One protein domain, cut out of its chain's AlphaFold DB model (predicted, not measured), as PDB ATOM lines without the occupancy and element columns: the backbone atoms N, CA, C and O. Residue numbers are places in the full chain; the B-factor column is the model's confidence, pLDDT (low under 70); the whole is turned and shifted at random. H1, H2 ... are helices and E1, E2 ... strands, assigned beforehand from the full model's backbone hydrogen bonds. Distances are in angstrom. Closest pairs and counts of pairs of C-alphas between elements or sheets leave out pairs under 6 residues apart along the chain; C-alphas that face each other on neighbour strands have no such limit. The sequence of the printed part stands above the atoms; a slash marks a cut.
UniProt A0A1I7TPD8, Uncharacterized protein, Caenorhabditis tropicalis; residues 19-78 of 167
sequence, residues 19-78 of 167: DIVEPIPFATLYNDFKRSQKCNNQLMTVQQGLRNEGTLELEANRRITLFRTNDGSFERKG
ATOM      1  N   ASP A  19     -41.613 -24.544  35.876       54.03
ATOM      2  CA  ASP A  19     -42.487 -23.507  36.432       54.03
ATOM      3  C   ASP A  19     -43.821 -23.528  35.669       54.03
ATOM      4  O   ASP A  19     -43.893 -23.180  34.491       54.03
ATOM      5  N   ILE A  20     -44.867 -24.045  36.326       53.16
ATOM      6  CA  ILE A  20     -46.214 -24.280  35.754       53.16
ATOM      7  C   ILE A  20     -46.939 -22.960  35.490       53.16
ATOM      8  O   ILE A  20     -47.855 -22.906  34.674       53.16
ATOM      9  N   VAL A  21     -46.503 -21.893  36.159       52.56
ATOM     10  CA  VAL A  21     -47.132 -20.575  36.093       52.56
ATOM     11  C   VAL A  21     -47.066 -19.999  34.676       52.56
ATOM     12  O   VAL A  21     -47.989 -19.306  34.256       52.56
ATOM     13  N   GLU A  22     -46.026 -20.334  33.902       58.06
ATOM     14  CA  GLU A  22     -45.862 -19.873  32.525       58.06
ATOM     15  C   GLU A  22     -45.390 -21.006  31.596       58.06
ATOM     16  O   GLU A  22     -44.193 -21.271  31.488       58.06
ATOM     17  N   PRO A  23     -46.298 -21.683  30.866       60.94
ATOM     18  CA  PRO A  23     -45.939 -22.738  29.930       60.94
ATOM     19  C   PRO A  23     -44.897 -22.269  28.903       60.94
ATOM     20  O   PRO A  23     -45.113 -21.311  28.154       60.94
ATOM     21  N   ILE A  24     -43.765 -22.974  28.865       68.81
ATOM     22  CA  ILE A  24     -42.588 -22.639  28.055       68.81
ATOM     23  C   ILE A  24     -42.714 -23.276  26.655       68.81
ATOM     24  O   ILE A  24     -43.117 -24.439  26.540       68.81
ATOM     25  N   PRO A  25     -42.350 -22.571  25.565       76.94
ATOM     26  CA  PRO A  25     -42.313 -23.159  24.228       76.94
ATOM     27  C   PRO A  25     -41.351 -24.353  24.135       76.94
ATOM     28  O   PRO A  25     -40.214 -24.288  24.611       76.94
ATOM     29  N   PHE A  26     -41.764 -25.412  23.429       77.56
ATOM     30  CA  PHE A  26     -40.955 -26.624  23.244       77.56
ATOM     31  C   PHE A  26     -39.573 -26.327  22.637       77.56
ATOM     32  O   PHE A  26     -38.571 -26.905  23.048       77.56
ATOM     33  N   ALA A  27     -39.495 -25.379  21.698       80.00
ATOM     34  CA  ALA A  27     -38.234 -24.974  21.076       80.00
ATOM     35  C   ALA A  27     -37.227 -24.398  22.088       80.00
ATOM     36  O   ALA A  27     -36.028 -24.657  21.980       80.00
ATOM     37  N   THR A  28     -37.704 -23.656  23.089       79.75
ATOM     38  CA  THR A  28     -36.861 -23.113  24.160       79.75
ATOM     39  C   THR A  28     -36.325 -24.246  25.028       79.75
ATOM     40  O   THR A  28     -35.112 -24.372  25.174       79.75
ATOM     41  N   LEU A  29     -37.209 -25.135  25.497       78.31
ATOM     42  CA  LEU A  29     -36.827 -26.318  26.279       78.31
ATOM     43  C   LEU A  29     -35.812 -27.191  25.534       78.31
ATOM     44  O   LEU A  29     -34.823 -27.638  26.112       78.31
ATOM     45  N   TYR A  30     -36.018 -27.384  24.233       82.62
ATOM     46  CA  TYR A  30     -35.096 -28.121  23.384       82.62
ATOM     47  C   TYR A  30     -33.717 -27.470  23.297       82.62
ATOM     48  O   TYR A  30     -32.706 -28.159  23.407       82.62
ATOM     49  N   ASN A  31     -33.652 -26.154  23.094       84.12
ATOM     50  CA  ASN A  31     -32.380 -25.446  22.989       84.12
ATOM     51  C   ASN A  31     -31.579 -25.523  24.292       84.12
ATOM     52  O   ASN A  31     -30.359 -25.695  24.252       84.12
ATOM     53  N   ASP A  32     -32.254 -25.447  25.434       81.12
ATOM     54  CA  ASP A  32     -31.607 -25.568  26.739       81.12
ATOM     55  C   ASP A  32     -31.134 -26.999  27.014       81.12
ATOM     56  O   ASP A  32     -29.989 -27.203  27.423       81.12
ATOM     57  N   PHE A  33     -31.946 -28.000  26.664       82.38
ATOM     58  CA  PHE A  33     -31.535 -29.404  26.690       82.38
ATOM     59  C   PHE A  33     -30.328 -29.661  25.774       82.38
ATOM     60  O   PHE A  33     -29.351 -30.294  26.180       82.38
ATOM     61  N   LYS A  34     -30.349 -29.114  24.552       82.69
ATOM     62  CA  LYS A  34     -29.262 -29.226  23.573       82.69
ATOM     63  C   LYS A  34     -27.957 -28.644  24.109       82.69
ATOM     64  O   LYS A  34     -26.902 -29.259  23.950       82.69
ATOM     65  N   ARG A  35     -28.031 -27.482  24.767       79.81
ATOM     66  CA  ARG A  35     -26.891 -26.844  25.444       79.81
ATOM     67  C   ARG A  35     -26.377 -27.693  26.609       79.81
ATOM     68  O   ARG A  35     -25.167 -27.844  26.737       79.81
ATOM     69  N   SER A  36     -27.275 -28.279  27.403       77.56
ATOM     70  CA  SER A  36     -26.928 -29.120  28.558       77.56
ATOM     71  C   SER A  36     -26.265 -30.446  28.159       77.56
ATOM     72  O   SER A  36     -25.266 -30.839  28.757       77.56
ATOM     73  N   GLN A  37     -26.782 -31.127  27.133       74.44
ATOM     74  CA  GLN A  37     -26.341 -32.472  26.741       74.44
ATOM     75  C   GLN A  37     -25.380 -32.499  25.541       74.44
ATOM     76  O   GLN A  37     -24.961 -33.580  25.130       74.44
ATOM     77  N   LYS A  38     -25.043 -31.341  24.948       72.00
ATOM     78  CA  LYS A  38     -24.232 -31.224  23.715       72.00
ATOM     79  C   LYS A  38     -24.703 -32.161  22.586       72.00
ATOM     80  O   LYS A  38     -23.892 -32.736  21.863       72.00
ATOM     81  N   CYS A  39     -26.014 -32.350  22.426       68.69
ATOM     82  CA  CYS A  39     -26.556 -33.229  21.387       68.69
ATOM     83  C   CYS A  39     -26.751 -32.486  20.052       68.69
ATOM     84  O   CYS A  39     -27.136 -31.320  20.037       68.69
ATOM     85  N   ASN A  40     -26.553 -33.158  18.914       71.00
ATOM     86  CA  ASN A  40     -26.678 -32.552  17.573       71.00
ATOM     87  C   ASN A  40     -27.991 -32.879  16.848       71.00
ATOM     88  O   ASN A  40     -28.114 -32.629  15.652       71.00
ATOM     89  N   ASN A  41     -28.986 -33.409  17.560       76.38
ATOM     90  CA  ASN A  41     -30.249 -33.794  16.942       76.38
ATOM     91  C   ASN A  41     -31.025 -32.579  16.401       76.38
ATOM     92  O   ASN A  41     -30.749 -31.415  16.726       76.38
ATOM     93  N   GLN A  42     -31.999 -32.846  15.538       77.62
ATOM     94  CA  GLN A  42     -32.923 -31.825  15.055       77.62
ATOM     95  C   GLN A  42     -34.130 -31.726  15.996       77.62
ATOM     96  O   GLN A  42     -34.621 -32.738  16.496       77.62
ATOM     97  N   LEU A  43     -34.637 -30.506  16.201       76.31
ATOM     98  CA  LEU A  43     -35.804 -30.218  17.050       76.31
ATOM     99  C   LEU A  43     -37.012 -31.101  16.695       76.31
ATOM    100  O   LEU A  43     -37.624 -31.696  17.578       76.31
ATOM    101  N   MET A  44     -37.329 -31.204  15.399       78.62
ATOM    102  CA  MET A  44     -38.482 -31.969  14.908       78.62
ATOM    103  C   MET A  44     -38.340 -33.464  15.193       78.62
ATOM    104  O   MET A  44     -39.303 -34.100  15.615       78.62
ATOM    105  N   THR A  45     -37.134 -34.016  15.039       79.56
ATOM    106  CA  THR A  45     -36.838 -35.417  15.370       79.56
ATOM    107  C   THR A  45     -37.055 -35.692  16.853       79.56
ATOM    108  O   THR A  45     -37.628 -36.713  17.212       79.56
ATOM    109  N   VAL A  46     -36.653 -34.762  17.720       76.31
ATOM    110  CA  VAL A  46     -36.817 -34.909  19.171       76.31
ATOM    111  C   VAL A  46     -38.267 -34.756  19.611       76.31
ATOM    112  O   VAL A  46     -38.733 -35.524  20.450       76.31
ATOM    113  N   GLN A  47     -39.018 -33.846  18.990       77.38
ATOM    114  CA  GLN A  47     -40.456 -33.732  19.218       77.38
ATOM    115  C   GLN A  47     -41.206 -35.001  18.785       77.38
ATOM    116  O   GLN A  47     -42.058 -35.494  19.521       77.38
ATOM    117  N   GLN A  48     -40.884 -35.541  17.604       78.44
ATOM    118  CA  GLN A  48     -41.501 -36.773  17.113       78.44
ATOM    119  C   GLN A  48     -41.112 -37.977  17.976       78.44
ATOM    120  O   GLN A  48     -41.966 -38.795  18.296       78.44
ATOM    121  N   GLY A  49     -39.853 -38.058  18.410       78.75
ATOM    122  CA  GLY A  49     -39.396 -39.095  19.332       78.75
ATOM    123  C   GLY A  49     -40.168 -39.085  20.648       78.75
ATOM    124  O   GLY A  49     -40.650 -40.126  21.074       78.75
ATOM    125  N   LEU A  50     -40.401 -37.911  21.238       77.25
ATOM    126  CA  LEU A  50     -41.225 -37.789  22.447       77.25
ATOM    127  C   LEU A  50     -42.689 -38.201  22.234       77.25
ATOM    128  O   LEU A  50     -43.279 -38.773  23.141       77.25
ATOM    129  N   ARG A  51     -43.259 -37.952  21.047       78.88
ATOM    130  CA  ARG A  51     -44.603 -38.437  20.673       78.88
ATOM    131  C   ARG A  51     -44.669 -39.946  20.451       78.88
ATOM    132  O   ARG A  51     -45.735 -40.532  20.567       78.88
ATOM    133  N   ASN A  52     -43.556 -40.570  20.086       79.81
ATOM    134  CA  ASN A  52     -43.496 -42.018  19.901       79.81
ATOM    135  C   ASN A  52     -43.310 -42.737  21.247       79.81
ATOM    136  O   ASN A  52     -43.817 -43.837  21.433       79.81
ATOM    137  N   GLU A  53     -42.597 -42.110  22.184       73.31
ATOM    138  CA  GLU A  53     -42.331 -42.623  23.537       73.31
ATOM    139  C   GLU A  53     -43.490 -42.354  24.517       73.31
ATOM    140  O   GLU A  53     -43.501 -42.880  25.633       73.31
ATOM    141  N   GLY A  54     -44.461 -41.521  24.130       77.25
ATOM    142  CA  GLY A  54     -45.518 -41.062  25.019       77.25
ATOM    143  C   GLY A  54     -46.572 -40.176  24.358       77.25
ATOM    144  O   GLY A  54     -46.478 -39.781  23.201       77.25
ATOM    145  N   THR A  55     -47.575 -39.792  25.139       80.19
ATOM    146  CA  THR A  55     -48.516 -38.725  24.789       80.19
ATOM    147  C   THR A  55     -47.878 -37.364  25.067       80.19
ATOM    148  O   THR A  55     -47.597 -37.029  26.216       80.19
ATOM    149  N   LEU A  56     -47.661 -36.568  24.017       81.44
ATOM    150  CA  LEU A  56     -47.188 -35.182  24.105       81.44
ATOM    151  C   LEU A  56     -48.226 -34.241  23.488       81.44
ATOM    152  O   LEU A  56     -48.386 -34.212  22.261       81.44
ATOM    153  N   GLU A  57     -48.866 -33.427  24.323       78.56
ATOM    154  CA  GLU A  57     -49.779 -32.379  23.867       78.56
ATOM    155  C   GLU A  57     -49.089 -31.022  23.864       78.56
ATOM    156  O   GLU A  57     -48.378 -30.639  24.799       78.56
ATOM    157  N   LEU A  58     -49.311 -30.297  22.770       77.94
ATOM    158  CA  LEU A  58     -48.810 -28.952  22.570       77.94
ATOM    159  C   LEU A  58     -49.993 -28.018  22.311       77.94
ATOM    160  O   LEU A  58     -50.846 -28.321  21.480       77.94
ATOM    161  N   GLU A  59     -50.001 -26.860  22.965       73.62
ATOM    162  CA  GLU A  59     -50.941 -25.777  22.668       73.62
ATOM    163  C   GLU A  59     -50.662 -25.162  21.275       73.62
ATOM    164  O   GLU A  59     -49.609 -25.395  20.673       73.62
ATOM    165  N   ALA A  60     -51.550 -24.289  20.783       71.75
ATOM    166  CA  ALA A  60     -51.382 -23.526  19.540       71.75
ATOM    167  C   ALA A  60     -50.026 -22.791  19.444       71.75
ATOM    168  O   ALA A  60     -49.449 -22.682  18.364       71.75
ATOM    169  N   ASN A  61     -49.467 -22.367  20.581       72.62
ATOM    170  CA  ASN A  61     -48.161 -21.704  20.672       72.62
ATOM    171  C   ASN A  61     -46.973 -22.678  20.814       72.62
ATOM    172  O   ASN A  61     -45.870 -22.261  21.167       72.62
ATOM    173  N   ARG A  62     -47.187 -23.979  20.573       73.38
ATOM    174  CA  ARG A  62     -46.202 -25.061  20.763       73.38
ATOM    175  C   ARG A  62     -45.645 -25.142  22.188       73.38
ATOM    176  O   ARG A  62     -44.480 -25.491  22.392       73.38
ATOM    177  N   ARG A  63     -46.469 -24.792  23.174       71.94
ATOM    178  CA  ARG A  63     -46.168 -24.930  24.602       71.94
ATOM    179  C   ARG A  63     -46.629 -26.299  25.088       71.94
ATOM    180  O   ARG A  63     -47.694 -26.739  24.673       71.94
ATOM    181  N   ILE A  64     -45.842 -26.965  25.931       74.75
ATOM    182  CA  ILE A  64     -46.195 -28.297  26.445       74.75
ATOM    183  C   ILE A  64     -47.296 -28.158  27.501       74.75
ATOM    184  O   ILE A  64     -47.089 -27.480  28.504       74.75
ATOM    185  N   THR A  65     -48.442 -28.805  27.280       74.44
ATOM    186  CA  THR A  65     -49.582 -28.835  28.222       74.44
ATOM    187  C   THR A  65     -49.764 -30.202  28.867       74.44
ATOM    188  O   THR A  65     -50.261 -30.298  29.983       74.44
ATOM    189  N   LEU A  66     -49.325 -31.269  28.205       78.44
ATOM    190  CA  LEU A  66     -49.332 -32.619  28.751       78.44
ATOM    191  C   LEU A  66     -48.107 -33.362  28.249       78.44
ATOM    192  O   LEU A  66     -47.795 -33.332  27.055       78.44
ATOM    193  N   PHE A  67     -47.461 -34.084  29.155       80.12
ATOM    194  CA  PHE A  67     -46.548 -35.144  28.775       80.12
ATOM    195  C   PHE A  67     -46.792 -36.383  29.632       80.12
ATOM    196  O   PHE A  67     -46.770 -36.309  30.861       80.12
ATOM    197  N   ARG A  68     -47.013 -37.522  28.977       79.69
ATOM    198  CA  ARG A  68     -47.132 -38.833  29.612       79.69
ATOM    199  C   ARG A  68     -46.348 -39.866  28.823       79.69
ATOM    200  O   ARG A  68     -46.558 -39.972  27.625       79.69
ATOM    201  N   THR A  69     -45.494 -40.651  29.460       79.19
ATOM    202  CA  THR A  69     -44.776 -41.749  28.800       79.19
ATOM    203  C   THR A  69     -45.660 -42.987  28.626       79.19
ATOM    204  O   THR A  69     -46.604 -43.211  29.388       79.19
ATOM    205  N   ASN A  70     -45.370 -43.807  27.611       77.12
ATOM    206  CA  ASN A  70     -46.153 -45.007  27.280       77.12
ATOM    207  C   ASN A  70     -46.130 -46.066  28.388       77.12
ATOM    208  O   ASN A  70     -47.111 -46.769  28.607       77.12
ATOM    209  N   ASP A  71     -45.006 -46.170  29.089       74.31
ATOM    210  CA  ASP A  71     -44.819 -47.053  30.241       74.31
ATOM    211  C   ASP A  71     -45.507 -46.526  31.514       74.31
ATOM    212  O   ASP A  71     -45.490 -47.193  32.545       74.31
ATOM    213  N   GLY A  72     -46.102 -45.327  31.462       70.50
ATOM    214  CA  GLY A  72     -46.755 -44.684  32.598       70.50
ATOM    215  C   GLY A  72     -45.799 -44.271  33.716       70.50
ATOM    216  O   GLY A  72     -46.264 -43.840  34.769       70.50
ATOM    217  N   SER A  73     -44.482 -44.378  33.508       71.56
ATOM    218  CA  SER A  73     -43.485 -44.007  34.515       71.56
ATOM    219  C   SER A  73     -43.480 -42.506  34.800       71.56
ATOM    220  O   SER A  73     -43.138 -42.090  35.907       71.56
ATOM    221  N   PHE A  74     -43.915 -41.695  33.831       65.94
ATOM    222  CA  PHE A  74     -44.028 -40.253  33.966       65.94
ATOM    223  C   PHE A  74     -45.353 -39.764  33.377       65.94
ATOM    224  O   PHE A  74     -45.642 -39.996  32.208       65.94
ATOM    225  N   GLU A  75     -46.141 -39.034  34.165       73.31
ATOM    226  CA  GLU A  75     -47.299 -38.259  33.708       73.31
ATOM    227  C   GLU A  75     -47.242 -36.875  34.355       73.31
ATOM    228  O   GLU A  75     -47.040 -36.754  35.566       73.31
ATOM    229  N   ARG A  76     -47.409 -35.813  33.560       68.62
ATOM    230  CA  ARG A  76     -47.507 -34.453  34.091       68.62
ATOM    231  C   ARG A  76     -48.340 -33.548  33.192       68.62
ATOM    232  O   ARG A  76     -48.147 -33.520  31.976       68.62
ATOM    233  N   LYS A  77     -49.253 -32.797  33.812       71.88
ATOM    234  CA  LYS A  77     -50.172 -31.852  33.163       71.88
ATOM    235  C   LYS A  77     -49.755 -30.430  33.539       71.88
ATOM    236  O   LYS A  77     -49.534 -30.152  34.714       71.88
ATOM    237  N   GLY A  78     -49.585 -29.563  32.551       64.69
ATOM    238  CA  GLY A  78     -49.445 -28.122  32.734       64.69
ATOM    239  C   GLY A  78     -50.817 -27.460  32.660       64.69
ATOM    240  O   GLY A  78     -51.683 -27.911  31.908       64.69
TER     241      GLY A  78
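This is residues 19 to 78 of the 167 residues of an uncharacterized protein of Caenorhabditis tropicalis (UniProt A0A1I7TPD8). What shape does this domain have? A sheet of three strands makes the base of a loose triangle, and two helices make its other two sides: H1 leads away from the sheet and H2 leads back to it. The two helices come close at a wide angle, and the five residues 38 to 42 join them far from the sheet. What is it made of? The printed part has 60 residues, with two named helices and then three named strands in the order H1 H2 E1 E2 E3; the sheet runs E1 E2 E3, antiparallel throughout, and the class is mixed, helices and strands. How large is it? It is compact, with a radius of gyration of the C-alphas of 11.6 A and spans of 27 by 27 by 20 A.

Where are the helices? H1 is residues 26 to 37, 16.1 A long, and begins at C-alpha 26 at (-40.955, -26.624, 23.244). H2 is residues 43 to 53, 15.4 A long, and ends at C-alpha 53 at (-42.331, -42.623, 23.537). Where are the strands? E1 is residues 54 to 58, 12.8 A long; E2 is residues 64 to 69, 13.7 A long. E3 is residues 75 to 77, 7.0 A long, and ends at C-alpha 77 at (-50.172, -31.852, 33.163).

How does H1 stand? H1 and H2 are close but not clearly touching, about perpendicular at 86 degrees, and their closest C-alphas, those of Tyr 30 and Leu 43, are 6.7 A apart. H1 is not on the sheet; its closest C-alpha to E2 is that of Phe 26, 6.4 A from that of Ile 64. How does H2 stand to the sheet? H2 is on one face of it, two layers, helix and sheet, at a height over the sheet of 7.0 A, and lies over none of the strands, but only just, with 2 of its 11 C-alphas falling on E1. The closest C-alphas of H2 and E1 are those of Leu 50 and Leu 56, 6.7 A apart. How is the sheet paired? The strands form a meander, each strand the antiparallel neighbour of the one before, with hairpins E1 and E2, at 176 degrees, and E2 and E3, at 168 degrees. N 55 and O 68, 2.7 A, and N 76 and O 67, 2.8 A, are within hydrogen-bond range. What of the helices' backbones? In H1 and H2 every O i to N i+4 pair is within hydrogen-bond range.

How far does it reach? The two C-alphas farthest apart, those of Val 21 and Asn 40, are 30.1 A apart. Is the printed part whole? It has no cut, and the four links between its elements are tight. Where is confidence low? The mean pLDDT of the printed part is 74.5, and residues 19 to 24, 39, 74, 76 and 78 are under 70.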